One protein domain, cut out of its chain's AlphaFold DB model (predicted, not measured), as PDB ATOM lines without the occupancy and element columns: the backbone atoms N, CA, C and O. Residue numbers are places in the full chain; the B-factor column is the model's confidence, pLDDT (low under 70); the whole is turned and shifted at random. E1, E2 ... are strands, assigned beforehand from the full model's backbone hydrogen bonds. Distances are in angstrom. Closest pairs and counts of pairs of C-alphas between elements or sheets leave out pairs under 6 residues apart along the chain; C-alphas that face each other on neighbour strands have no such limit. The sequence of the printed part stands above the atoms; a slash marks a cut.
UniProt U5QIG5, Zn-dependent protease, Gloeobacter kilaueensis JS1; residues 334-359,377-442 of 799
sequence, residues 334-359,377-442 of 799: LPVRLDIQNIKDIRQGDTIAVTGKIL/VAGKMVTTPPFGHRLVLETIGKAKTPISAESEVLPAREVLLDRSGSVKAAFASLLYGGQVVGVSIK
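What this domain is: This is residues 334 to 359 and 377 to 442 of the 799 residues of the protein "Zn-dependent protease" of Gloeobacter kilaueensis JS1 (UniProt U5QIG5). Six strands, E1, E3, E4, E5, E6 and E9, make a small closed barrel, and a long hairpin of E7 and E8 reaches away from one end of it like an arm. The short E2 pairs with E8 near the base of that arm. The 92 printed residues have nine named strands, E1 to E9 in order, and no named helix, an all strand class. The ring runs E1, E3, E4, E5, E6, E9 and back to E1, the other sheet E2, E8, E7, both antiparallel. The whole is only just compact, close to loose, with a radius of gyration of the C-alphas of 14.6 A and spans of 55 by 26 by 17 A.

How they stand to each other: E1, residues 334 to 338, has E3, residues 352 to 358, on one side, N 337 to O 357 2.8 A, and E9, residues 435 to 441, on the other side, N 336 to O 437 2.8 A. E3 pairs with E4, residues 377 to 383, N 354 to O 379 2.9 A. E4, E5, residues 389 to 396, and E6, residues 401 to 409, form a meander of two hairpins, each strand the antiparallel neighbour of the one before, with N 380 to O 392 and N 393 to O 405 both 2.9 A. E6 and E9 are antiparallel neighbours, N 406 to O 440 3.0 A, and the ring is closed by E9 and E1. E6 runs on into E7, residues 412 to 419, at 52 degrees. E8, residues 422 to 431, pairs with E7, N 415 to O 426 2.7 A, and over residues 429 to 431 with E2, residues 344 to 346, N 344 to O 431 2.9 A.

Where its parts are: E1 begins at C-alpha 334, (-38.884, -143.731, 9.493), and E9 ends at C-alpha 441, (-45.463, -141.185, 12.271). E8 is 27.4 A long and E6 23.9 A.

The domain as a whole: The C-alphas farthest apart, of Ala 399 and Gly 421, are 54.8 A apart. Residues 360 to 376 are not printed, with 10.7 A between C-alphas 359 and 377. Of the links printed whole, each is tight. No printed residue has pLDDT under 70.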
ATOM      1  N   LEU A 334     -39.686-144.141  10.636       95.69
ATOM      2  CA  LEU A 334     -38.884-143.731   9.493       95.69
ATOM      3  C   LEU A 334     -37.413-143.619   9.927       95.69
ATOM      4  O   LEU A 334     -37.122-142.785  10.790       95.69
ATOM      5  N   PRO A 335     -36.476-144.390   9.347       95.56
ATOM      6  CA  PRO A 335     -35.058-144.279   9.674       95.56
ATOM      7  C   PRO A 335     -34.455-143.075   8.940       95.56
ATOM      8  O   PRO A 335     -34.041-143.179   7.789       95.56
ATOM      9  N   VAL A 336     -34.416-141.902   9.568       96.62
ATOM     10  CA  VAL A 336     -33.949-140.662   8.929       96.62
ATOM     11  C   VAL A 336     -32.461-140.456   9.168       96.62
ATOM     12  O   VAL A 336     -32.044-140.217  10.299       96.62
ATOM     13  N   ARG A 337     -31.659-140.445   8.102       96.00
ATOM     14  CA  ARG A 337     -30.286-139.931   8.130       96.00
ATOM     15  C   ARG A 337     -30.298-138.420   7.931       96.00
ATOM     16  O   ARG A 337     -30.712-137.939   6.876       96.00
ATOM     17  N   LEU A 338     -29.809-137.677   8.912       95.25
ATOM     18  CA  LEU A 338     -29.712-136.221   8.853       95.25
ATOM     19  C   LEU A 338     -28.588-135.775   7.910       95.25
ATOM     20  O   LEU A 338     -27.475-136.303   7.960       95.25
ATOM     21  N   ASP A 339     -28.857-134.764   7.082       94.19
ATOM     22  CA  ASP A 339     -27.871-134.149   6.184       94.19
ATOM     23  C   ASP A 339     -27.061-133.082   6.940       94.19
ATOM     24  O   ASP A 339     -27.100-131.884   6.657       94.19
ATOM     25  N   ILE A 340     -26.329-133.539   7.950       89.00
ATOM     26  CA  ILE A 340     -25.445-132.731   8.788       89.00
ATOM     27  C   ILE A 340     -24.024-133.237   8.554       89.00
ATOM     28  O   ILE A 340     -23.788-134.442   8.589       89.00
ATOM     29  N   GLN A 341     -23.083-132.334   8.269       80.06
ATOM     30  CA  GLN A 341     -21.695-132.720   7.974       80.06
ATOM     31  C   GLN A 341     -20.817-132.790   9.226       80.06
ATOM     32  O   GLN A 341     -19.981-133.680   9.332       80.06
ATOM     33  N   ASN A 342     -21.027-131.879  10.179       83.12
ATOM     34  CA  ASN A 342     -20.206-131.738  11.380       83.12
ATOM     35  C   ASN A 342     -21.058-131.859  12.639       83.12
ATOM     36  O   ASN A 342     -22.258-131.585  12.604       83.12
ATOM     37  N   ILE A 343     -20.420-132.203  13.759       82.94
ATOM     38  CA  ILE A 343     -21.088-132.162  15.060       82.94
ATOM     39  C   ILE A 343     -21.598-130.739  15.309       82.94
ATOM     40  O   ILE A 343     -20.861-129.769  15.120       82.94
ATOM     41  N   LYS A 344     -22.864-130.615  15.709       86.50
ATOM     42  CA  LYS A 344     -23.504-129.331  15.997       86.50
ATOM     43  C   LYS A 344     -24.125-129.352  17.387       86.50
ATOM     44  O   LYS A 344     -25.014-130.164  17.649       86.50
ATOM     45  N   ASP A 345     -23.691-128.421  18.230       85.75
ATOM     46  CA  ASP A 345     -24.346-128.119  19.502       85.75
ATOM     47  C   ASP A 345     -25.669-127.390  19.245       85.75
ATOM     48  O   ASP A 345     -25.717-126.420  18.480       85.75
ATOM     49  N   ILE A 346     -26.735-127.827  19.911       87.81
ATOM     50  CA  ILE A 346     -28.013-127.113  19.948       87.81
ATOM     51  C   ILE A 346     -28.235-126.585  21.361       87.81
ATOM     52  O   ILE A 346     -28.262-127.364  22.322       87.81
ATOM     53  N   ARG A 347     -28.416-125.267  21.504       85.25
ATOM     54  CA  ARG A 347     -28.741-124.682  22.807       85.25
ATOM     55  C   ARG A 347     -30.209-124.916  23.113       85.25
ATOM     56  O   ARG A 347     -31.053-124.953  22.224       85.25
ATOM     57  N   GLN A 348     -30.528-125.064  24.391       84.94
ATOM     58  CA  GLN A 348     -31.917-125.200  24.803       84.94
ATOM     59  C   GLN A 348     -32.717-123.946  24.422       84.94
ATOM     60  O   GLN A 348     -32.283-122.830  24.700       84.94
ATOM     61  N   GLY A 349     -33.872-124.144  23.782       87.12
ATOM     62  CA  GLY A 349     -34.699-123.079  23.210       87.12
ATOM     63  C   GLY A 349     -34.451-122.827  21.719       87.12
ATOM     64  O   GLY A 349     -35.305-122.223  21.068       87.12
ATOM     65  N   ASP A 350     -33.342-123.314  21.152       90.62
ATOM     66  CA  ASP A 350     -33.089-123.186  19.720       90.62
ATOM     67  C   ASP A 350     -34.042-124.092  18.925       90.62
ATOM     68  O   ASP A 350     -34.296-125.249  19.267       90.62
ATOM     69  N   THR A 351     -34.538-123.571  17.804       93.06
ATOM     70  CA  THR A 351     -35.203-124.368  16.768       93.06
ATOM     71  C   THR A 351     -34.348-124.331  15.515       93.06
ATOM     72  O   THR A 351     -34.034-123.259  14.999       93.06
ATOM     73  N   ILE A 352     -33.956-125.502  15.020       94.06
ATOM     74  CA  ILE A 352     -33.046-125.618  13.876       94.06
ATOM     75  C   ILE A 352     -33.760-126.365  12.763       94.06
ATOM     76  O   ILE A 352     -34.151-127.513  12.954       94.06
ATOM     77  N   ALA A 353     -33.894-125.735  11.597       95.88
ATOM     78  CA  ALA A 353     -34.342-126.427  10.396       95.88
ATOM     79  C   ALA A 353     -33.326-127.509  10.008       95.88
ATOM     80  O   ALA A 353     -32.116-127.271  10.013       95.88
ATOM     81  N   VAL A 354     -33.823-128.692   9.668       95.56
ATOM     82  CA  VAL A 354     -33.003-129.838   9.283       95.56
ATOM     83  C   VAL A 354     -33.585-130.515   8.054       95.56
ATOM     84  O   VAL A 354     -34.800-130.593   7.867       95.56
ATOM     85  N   THR A 355     -32.690-131.027   7.225       96.75
ATOM     86  CA  THR A 355     -33.016-131.906   6.108       96.75
ATOM     87  C   THR A 355     -32.362-133.256   6.334       96.75
ATOM     88  O   THR A 355     -31.413-133.396   7.112       96.75
ATOM     89  N   GLY A 356     -32.872-134.265   5.652       95.75
ATOM     90  CA  GLY A 356     -32.293-135.590   5.685       95.75
ATOM     91  C   GLY A 356     -32.856-136.468   4.591       95.75
ATOM     92  O   GLY A 356     -33.591-136.020   3.704       95.75
ATOM     93  N   LYS A 357     -32.517-137.747   4.680       95.31
ATOM     94  CA  LYS A 357     -32.998-138.781   3.773       95.31
ATOM     95  C   LYS A 357     -33.394-140.015   4.556       95.31
ATOM     96  O   LYS A 357     -32.748-140.354   5.544       95.31
ATOM     97  N   ILE A 358     -34.422-140.704   4.085       94.31
ATOM     98  CA  ILE A 358     -34.734-142.053   4.545       94.31
ATOM     99  C   ILE A 358     -33.531-142.950   4.250       94.31
ATOM    100  O   ILE A 358     -32.987-142.930   3.148       94.31
ATOM    101  N   LEU A 359     -33.053-143.664   5.259       89.81
ATOM    102  CA  LEU A 359     -31.815-144.424   5.186       89.81
ATOM    103  C   LEU A 359     -32.017-145.795   4.541       89.81
ATOM    104  O   LEU A 359     -31.172-146.226   3.761       89.81
ATOM    105  N   VAL A 377     -36.460-135.826   3.287       96.19
ATOM    106  CA  VAL A 377     -37.325-135.312   4.350       96.19
ATOM    107  C   VAL A 377     -36.837-133.942   4.805       96.19
ATOM    108  O   VAL A 377     -35.640-133.641   4.748       96.19
ATOM    109  N   ALA A 378     -37.759-133.112   5.280       97.38
ATOM    110  CA  ALA A 378     -37.429-131.841   5.913       97.38
ATOM    111  C   ALA A 378     -38.302-131.599   7.143       97.38
ATOM    112  O   ALA A 378     -39.455-132.032   7.219       97.38
ATOM    113  N   GLY A 379     -37.735-130.893   8.112       97.19
ATOM    114  CA  GLY A 379     -38.404-130.552   9.353       97.19
ATOM    115  C   GLY A 379     -37.523-129.685  10.234       97.19
ATOM    116  O   GLY A 379     -36.705-128.898   9.750       97.19
ATOM    117  N   LYS A 380     -37.673-129.838  11.547       97.06
ATOM    118  CA  LYS A 380     -36.965-129.027  12.533       97.06
ATOM    119  C   LYS A 380     -36.654-129.798  13.806       97.06
ATOM    120  O   LYS A 380     -37.398-130.686  14.215       97.06
ATOM    121  N   MET A 381     -35.566-129.412  14.455       95.62
ATOM    122  CA  MET A 381     -35.280-129.782  15.834       95.62
ATOM    123  C   MET A 381     -36.059-128.857  16.755       95.62
ATOM    124  O   MET A 381     -35.905-127.641  16.660       95.62
ATOM    125  N   VAL A 382     -36.889-129.425  17.627       95.06
ATOM    126  CA  VAL A 382     -37.729-128.680  18.572       95.06
ATOM    127  C   VAL A 382     -37.318-129.034  19.990       95.06
ATOM    128  O   VAL A 382     -37.185-130.213  20.326       95.06
ATOM    129  N   THR A 383     -37.129-128.020  20.831       92.88
ATOM    130  CA  THR A 383     -36.849-128.214  22.254       92.88
ATOM    131  C   THR A 383     -37.967-129.025  22.917       92.88
ATOM    132  O   THR A 383     -39.149-128.752  22.720       92.88
ATOM    133  N   THR A 384     -37.595-130.027  23.710       88.62
ATOM    134  CA  THR A 384     -38.529-130.874  24.460       88.62
ATOM    135  C   THR A 384     -38.303-130.681  25.966       88.62
ATOM    136  O   THR A 384     -37.161-130.772  26.415       88.62
ATOM    137  N   PRO A 385     -39.346-130.395  26.769       82.31
ATOM    138  CA  PRO A 385     -39.226-130.341  28.226       82.31
ATOM    139  C   PRO A 385     -38.958-131.727  28.854       82.31
ATOM    140  O   PRO A 385     -39.463-132.722  28.334       82.31
ATOM    141  N   PRO A 386     -38.242-131.814  29.994       77.19
ATOM    142  CA  PRO A 386     -37.555-130.719  30.687       77.19
ATOM    143  C   PRO A 386     -36.212-130.341  30.035       77.19
ATOM    144  O   PRO A 386     -35.731-129.224  30.234       77.19
ATOM    145  N   PHE A 387     -35.622-131.237  29.241       83.44
ATOM    146  CA  PHE A 387     -34.342-131.038  28.569       83.44
ATOM    147  C   PHE A 387     -34.282-131.819  27.244       83.44
ATOM    148  O   PHE A 387     -34.785-132.937  27.156       83.44
ATOM    149  N   GLY A 388     -33.607-131.253  26.239       89.19
ATOM    150  CA  GLY A 388     -33.281-131.927  24.981       89.19
ATOM    151  C   GLY A 388     -34.035-131.392  23.764       89.19
ATOM    152  O   GLY A 388     -34.751-130.391  23.827       89.19
ATOM    153  N   HIS A 389     -33.855-132.069  22.632       93.62
ATOM    154  CA  HIS A 389     -34.512-131.749  21.365       93.62
ATOM    155  C   HIS A 389     -35.108-133.014  20.767       93.62
ATOM    156  O   HIS A 389     -34.563-134.090  20.966       93.62
ATOM    157  N   ARG A 390     -36.188-132.899  20.002       94.62
ATOM    158  CA  ARG A 390     -36.655-133.970  19.116       94.62
ATOM    159  C   ARG A 390     -36.655-133.490  17.683       94.62
ATOM    160  O   ARG A 390     -36.857-132.303  17.423       94.62
ATOM    161  N   LEU A 391     -36.484-134.425  16.767       96.19
ATOM    162  CA  LEU A 391     -36.738-134.193  15.361       96.19
ATOM    163  C   LEU A 391     -38.246-134.225  15.125       96.19
ATOM    164  O   LEU A 391     -38.884-135.232  15.411       96.19
ATOM    165  N   VAL A 392     -38.800-133.145  14.583       97.44
ATOM    166  CA  VAL A 392     -40.166-133.096  14.053       97.44
ATOM    167  C   VAL A 392     -40.060-132.966  12.542       97.44
ATOM    168  O   VAL A 392     -39.558-131.958  12.044       97.44
ATOM    169  N   LEU A 393     -40.504-133.987  11.814       97.69
ATOM    170  CA  LEU A 393     -40.607-133.913  10.361       97.69
ATOM    171  C   LEU A 393     -41.880-133.175   9.980       97.69
ATOM    172  O   LEU A 393     -42.936-133.402  10.566       97.69
ATOM    173  N   GLU A 394     -41.760-132.321   8.972       97.31
ATOM    174  CA  GLU A 394     -42.863-131.519   8.451       97.31
ATOM    175  C   GLU A 394     -43.216-131.935   7.022       97.31
ATOM    176  O   GLU A 394     -44.381-131.870   6.639       97.31
ATOM    177  N   THR A 395     -42.232-132.394   6.235       96.44
ATOM    178  CA  THR A 395     -42.447-132.840   4.851       96.44
ATOM    179  C   THR A 395     -41.615-134.072   4.480       96.44
ATOM    180  O   THR A 395     -40.525-134.289   5.018       96.44
ATOM    181  N   ILE A 396     -42.123-134.863   3.531       93.94
ATOM    182  CA  ILE A 396     -41.471-136.046   2.945       93.94
ATOM    183  C   ILE A 396     -41.651-136.075   1.416       93.94
ATOM    184  O   ILE A 396     -42.664-135.605   0.899       93.94
ATOM    185  N   GLY A 397     -40.679-136.632   0.691       89.88
ATOM    186  CA  GLY A 397     -40.729-136.787  -0.770       89.88
ATOM    187  C   GLY A 397     -40.369-135.514  -1.543       89.88
ATOM    188  O   GLY A 397     -40.232-134.434  -0.961       89.88
ATOM    189  N   LYS A 398     -40.208-135.618  -2.872       85.94
ATOM    190  CA  LYS A 398     -39.896-134.446  -3.715       85.94
ATOM    191  C   LYS A 398     -41.085-133.485  -3.770       85.94
ATOM    192  O   LYS A 398     -40.879-132.272  -3.736       85.94
ATOM    193  N   ALA A 399     -42.311-134.015  -3.754       86.56
ATOM    194  CA  ALA A 399     -43.548-133.243  -3.632       86.56
ATOM    195  C   ALA A 399     -43.721-132.512  -2.284       86.56
ATOM    196  O   ALA A 399     -44.675-131.749  -2.133       86.56
ATOM    197  N   LYS A 400     -42.820-132.716  -1.307       92.81
ATOM    198  CA  LYS A 400     -42.894-132.136   0.045       92.81
ATOM    199  C   LYS A 400     -44.240-132.405   0.724       92.81
ATOM    200  O   LYS A 400     -44.839-131.503   1.310       92.81
ATOM    201  N   THR A 401     -44.731-133.639   0.638       92.19
ATOM    202  CA  THR A 401     -46.011-134.003   1.240       92.19
ATOM    203  C   THR A 401     -45.968-133.752   2.749       92.19
ATOM    204  O   THR A 401     -45.027-134.222   3.396       92.19
ATOM    205  N   PRO A 402     -46.947-133.025   3.323       95.88
ATOM    206  CA  PRO A 402     -46.987-132.770   4.754       95.88
ATOM    207  C   PRO A 402     -47.032-134.070   5.552       95.88
ATOM    208  O   PRO A 402     -47.804-134.972   5.230       95.88
ATOM    209  N   ILE A 403     -46.239-134.152   6.613       95.81
ATOM    210  CA  ILE A 403     -46.209-135.296   7.523       95.81
ATOM    211  C   ILE A 403     -46.229-134.802   8.969       95.81
ATOM    212  O   ILE A 403     -45.655-133.768   9.293       95.81
ATOM    213  N   SER A 404     -46.900-135.550   9.844       96.25
ATOM    214  CA  SER A 404     -46.784-135.391  11.293       96.25
ATOM    215  C   SER A 404     -46.003-136.582  11.824       96.25
ATOM    216  O   SER A 404     -46.552-137.674  11.987       96.25
ATOM    217  N   ALA A 405     -44.702-136.401  12.021       96.88
ATOM    218  CA  ALA A 405     -43.835-137.439  12.552       96.88
ATOM    219  C   ALA A 405     -42.791-136.823  13.479       96.88
ATOM    220  O   ALA A 405     -42.291-135.725  13.232       96.88
ATOM    221  N   GLU A 406     -42.461-137.533  14.550       97.06
ATOM    222  CA  GLU A 406     -41.474-137.073  15.520       97.06
ATOM    223  C   GLU A 406     -40.623-138.219  16.063       97.06
ATOM    224  O   GLU A 406     -41.083-139.358  16.186       97.06
ATOM    225  N   SER A 407     -39.373-137.909  16.384       95.25
ATOM    226  CA  SER A 407     -38.475-138.826  17.074       95.25
ATOM    227  C   SER A 407     -38.725-138.840  18.580       95.25
ATOM    228  O   SER A 407     -39.392-137.965  19.143       95.25
ATOM    229  N   GLU A 408     -38.098-139.796  19.255       92.12
ATOM    230  CA  GLU A 408     -37.802-139.658  20.682       92.12
ATOM    231  C   GLU A 408     -36.826-138.494  20.931       92.12
ATOM    232  O   GLU A 408     -36.336-137.847  19.996       92.12
ATOM    233  N   VAL A 409     -36.557-138.192  22.202       91.00
ATOM    234  CA  VAL A 409     -35.623-137.122  22.560       91.00
ATOM    235  C   VAL A 409     -34.220-137.501  22.079       91.00
ATOM    236  O   VAL A 409     -33.704-138.583  22.334       91.00
ATOM    237  N   LEU A 410     -33.588-136.612  21.333       90.25
ATOM    238  CA  LEU A 410     -32.225-136.786  20.873       90.25
ATOM    239  C   LEU A 410     -31.253-136.770  22.056       90.25
ATOM    240  O   LEU A 410     -31.507-136.099  23.061       90.25
ATOM    241  N   PRO A 411     -30.130-137.491  21.933       86.94
ATOM    242  CA  PRO A 411     -29.159-137.628  23.006       86.94
ATOM    243  C   PRO A 411     -28.632-136.257  23.447       86.94
ATOM    244  O   PRO A 411     -28.282-135.393  22.634       86.94
ATOM    245  N   ALA A 412     -28.546-136.075  24.758       86.19
ATOM    246  CA  ALA A 412     -27.776-135.009  25.368       86.19
ATOM    247  C   ALA A 412     -26.377-135.520  25.706       86.19
ATOM    248  O   ALA A 412     -26.242-136.557  26.351       86.19
ATOM    249  N   ARG A 413     -25.340-134.772  25.336       83.44
ATOM    250  CA  ARG A 413     -23.991-135.016  25.843       83.44
ATOM    251  C   ARG A 413     -23.792-134.250  27.135       83.44
ATOM    252  O   ARG A 413     -24.050-133.046  27.194       83.44
ATOM    253  N   GLU A 414     -23.292-134.948  28.144       84.19
ATOM    254  CA  GLU A 414     -22.724-134.308  29.321       84.19
ATOM    255  C   GLU A 414     -21.413-133.613  28.928       84.19
ATOM    256  O   GLU A 414     -20.466-134.237  28.451       84.19
ATOM    257  N   VAL A 415     -21.361-132.305  29.136       79.12
ATOM    258  CA  VAL A 415     -20.166-131.481  29.009       79.12
ATOM    259  C   VAL A 415     -19.731-131.097  30.414       79.12
ATOM    260  O   VAL A 415     -20.452-130.404  31.135       79.12
ATOM    261  N   LEU A 416     -18.547-131.552  30.812       78.81
ATOM    262  CA  LEU A 416     -17.941-131.147  32.073       78.81
ATOM    263  C   LEU A 416     -17.314-129.761  31.893       78.81
ATOM    264  O   LEU A 416     -16.401-129.575  31.093       78.81
ATOM    265  N   LEU A 417     -17.823-128.780  32.630       78.25
ATOM    266  CA  LEU A 417     -17.303-127.419  32.643       78.25
ATOM    267  C   LEU A 417     -16.515-127.203  33.935       78.25
ATOM    268  O   LEU A 417     -17.082-127.325  35.023       78.25
ATOM    269  N   ASP A 418     -15.239-126.836  33.816       74.00
ATOM    270  CA  ASP A 418     -14.484-126.286  34.942       74.00
ATOM    271  C   ASP A 418     -14.872-124.815  35.123       74.00
ATOM    272  O   ASP A 418     -14.631-123.963  34.262       74.00
ATOM    273  N   ARG A 419     -15.534-124.519  36.243       75.25
ATOM    274  CA  ARG A 419     -15.757-123.149  36.700       75.25
ATOM    275  C   ARG A 419     -15.133-123.003  38.077       75.25
ATOM    276  O   ARG A 419     -15.717-123.425  39.077       75.25
ATOM    277  N   SER A 420     -13.963-122.367  38.107       76.56
ATOM    278  CA  SER A 420     -13.284-121.945  39.337       76.56
ATOM    279  C   SER A 420     -12.922-123.107  40.276       76.56
ATOM    280  O   SER A 420     -13.061-122.974  41.489       76.56
ATOM    281  N   GLY A 421     -12.480-124.249  39.732       74.50
ATOM    282  CA  GLY A 421     -12.085-125.418  40.527       74.50
ATOM    283  C   GLY A 421     -13.255-126.308  40.955       74.50
ATOM    284  O   GLY A 421     -13.070-127.220  41.758       74.50
ATOM    285  N   SER A 422     -14.458-126.063  40.422       75.50
ATOM    286  CA  SER A 422     -15.606-126.963  40.547       75.50
ATOM    287  C   SER A 422     -16.021-127.481  39.170       75.50
ATOM    288  O   SER A 422     -16.310-126.702  38.260       75.50
ATOM    289  N   VAL A 423     -16.061-128.807  39.023       73.56
ATOM    290  CA  VAL A 423     -16.526-129.470  37.801       73.56
ATOM    291  C   VAL A 423     -18.047-129.564  37.850       73.56
ATOM    292  O   VAL A 423     -18.605-130.288  38.679       73.56
ATOM    293  N   LYS A 424     -18.733-128.841  36.962       80.94
ATOM    294  CA  LYS A 424     -20.189-128.946  36.793       80.94
ATOM    295  C   LYS A 424     -20.520-129.690  35.510       80.94
ATOM    296  O   LYS A 424     -19.961-129.393  34.458       80.94
ATOM    297  N   ALA A 425     -21.467-130.616  35.602       79.75
ATOM    298  CA  ALA A 425     -22.096-131.206  34.433       79.75
ATOM    299  C   ALA A 425     -23.074-130.196  33.827       79.75
ATOM    300  O   ALA A 425     -23.989-129.724  34.504       79.75
ATOM    301  N   ALA A 426     -22.864-129.852  32.566       82.31
ATOM    302  CA  ALA A 426     -23.870-129.244  31.715       82.31
ATOM    303  C   ALA A 426     -24.312-130.281  30.685       82.31
ATOM    304  O   ALA A 426     -23.554-131.185  30.349       82.31
ATOM    305  N   PHE A 427     -25.521-130.141  30.162       84.25
ATOM    306  CA  PHE A 427     -25.990-130.979  29.071       84.25
ATOM    307  C   PHE A 427     -26.194-130.110  27.837       84.25
ATOM    308  O   PHE A 427     -26.712-128.996  27.932       84.25
ATOM    309  N   ALA A 428     -25.779-130.619  26.682       82.44
ATOM    310  CA  ALA A 428     -26.044-130.016  25.383       82.44
ATOM    311  C   ALA A 428     -26.595-131.090  24.445       82.44
ATOM    312  O   ALA A 428     -26.091-132.214  24.418       82.44
ATOM    313  N   SER A 429     -27.635-130.766  23.677       86.00
ATOM    314  CA  SER A 429     -28.068-131.660  22.604       86.00
ATOM    315  C   SER A 429     -27.049-131.618  21.479       86.00
ATOM    316  O   SER A 429     -26.666-130.535  21.034       86.00
ATOM    317  N   LEU A 430     -26.646-132.796  21.011       83.88
ATOM    318  CA  LEU A 430     -25.715-132.937  19.903       83.88
ATOM    319  C   LEU A 430     -26.399-133.540  18.692       83.88
ATOM    320  O   LEU A 430     -27.112-134.537  18.798       83.88
ATOM    321  N   LEU A 431     -26.106-132.955  17.535       88.00
ATOM    322  CA  LEU A 431     -26.332-133.599  16.250       88.00
ATOM    323  C   LEU A 431     -25.005-134.070  15.690       88.00
ATOM    324  O   LEU A 431     -24.057-133.288  15.643       88.00
ATOM    325  N   TYR A 432     -24.949-135.317  15.238       84.19
ATOM    326  CA  TYR A 432     -23.742-135.892  14.648       84.19
ATOM    327  C   TYR A 432     -23.799-135.846  13.125       84.19
ATOM    328  O   TYR A 432     -24.871-135.897  12.512       84.19
ATOM    329  N   GLY A 433     -22.618-135.785  12.511       84.62
ATOM    330  CA  GLY A 433     -22.502-135.938  11.071       84.62
ATOM    331  C   GLY A 433     -23.029-137.307  10.635       84.62
ATOM    332  O   GLY A 433     -22.563-138.332  11.128       84.62
ATOM    333  N   GLY A 434     -24.025-137.330   9.748       87.75
ATOM    334  CA  GLY A 434     -24.678-138.570   9.315       87.75
ATOM    335  C   GLY A 434     -25.490-139.291  10.399       87.75
ATOM    336  O   GLY A 434     -25.739-140.485  10.246       87.75
ATOM    337  N   GLN A 435     -25.898-138.612  11.479       93.81
ATOM    338  CA  GLN A 435     -26.748-139.205  12.517       93.81
ATOM    339  C   GLN A 435     -28.027-139.795  11.920       93.81
ATOM    340  O   GLN A 435     -28.648-139.202  11.034       93.81
ATOM    341  N   VAL A 436     -28.429-140.948  12.441       95.38
ATOM    342  CA  VAL A 436     -29.644-141.654  12.048       95.38
ATOM    343  C   VAL A 436     -30.616-141.635  13.216       95.38
ATOM    344  O   VAL A 436     -30.246-141.950  14.344       95.38
ATOM    345  N   VAL A 437     -31.851-141.238  12.937       95.56
ATOM    346  CA  VAL A 437     -32.902-141.032  13.931       95.56
ATOM    347  C   VAL A 437     -34.162-141.746  13.464       95.56
ATOM    348  O   VAL A 437     -34.650-141.486  12.365       95.56
ATOM    349  N   GLY A 438     -34.713-142.618  14.301       96.25
ATOM    350  CA  GLY A 438     -36.056-143.151  14.118       96.25
ATOM    351  C   GLY A 438     -37.101-142.078  14.381       96.25
ATOM    352  O   GLY A 438     -37.160-141.499  15.468       96.25
ATOM    353  N   VAL A 439     -37.943-141.812  13.387       97.00
ATOM    354  CA  VAL A 439     -39.043-140.848  13.488       97.00
ATOM    355  C   VAL A 439     -40.365-141.586  13.353       97.00
ATOM    356  O   VAL A 439     -40.669-142.130  12.296       97.00
ATOM    357  N   SER A 440     -41.176-141.592  14.408       96.50
ATOM    358  CA  SER A 440     -42.475-142.261  14.397       96.50
ATOM    359  C   SER A 440     -43.560-141.347  13.836       96.50
ATOM    360  O   SER A 440     -43.747-140.214  14.294       96.50
ATOM    361  N   ILE A 441     -44.303-141.853  12.856       96.75
ATOM    362  CA  ILE A 441     -45.463-141.185  12.271       96.75
ATOM    363  C   ILE A 441     -46.590-141.111  13.305       96.75
ATOM    364  O   ILE A 441     -47.025-142.122  13.847       96.75
ATOM    365  N   LYS A 442     -47.102-139.911  13.569       96.94
ATOM    366  CA  LYS A 442     -48.128-139.666  14.594       96.94
ATOM    367  C   LYS A 442     -49.546-139.838  14.064       96.94
ATOM    368  O   LYS A 442     -50.438-140.215  14.817       96.94
TER     369      LYS A 442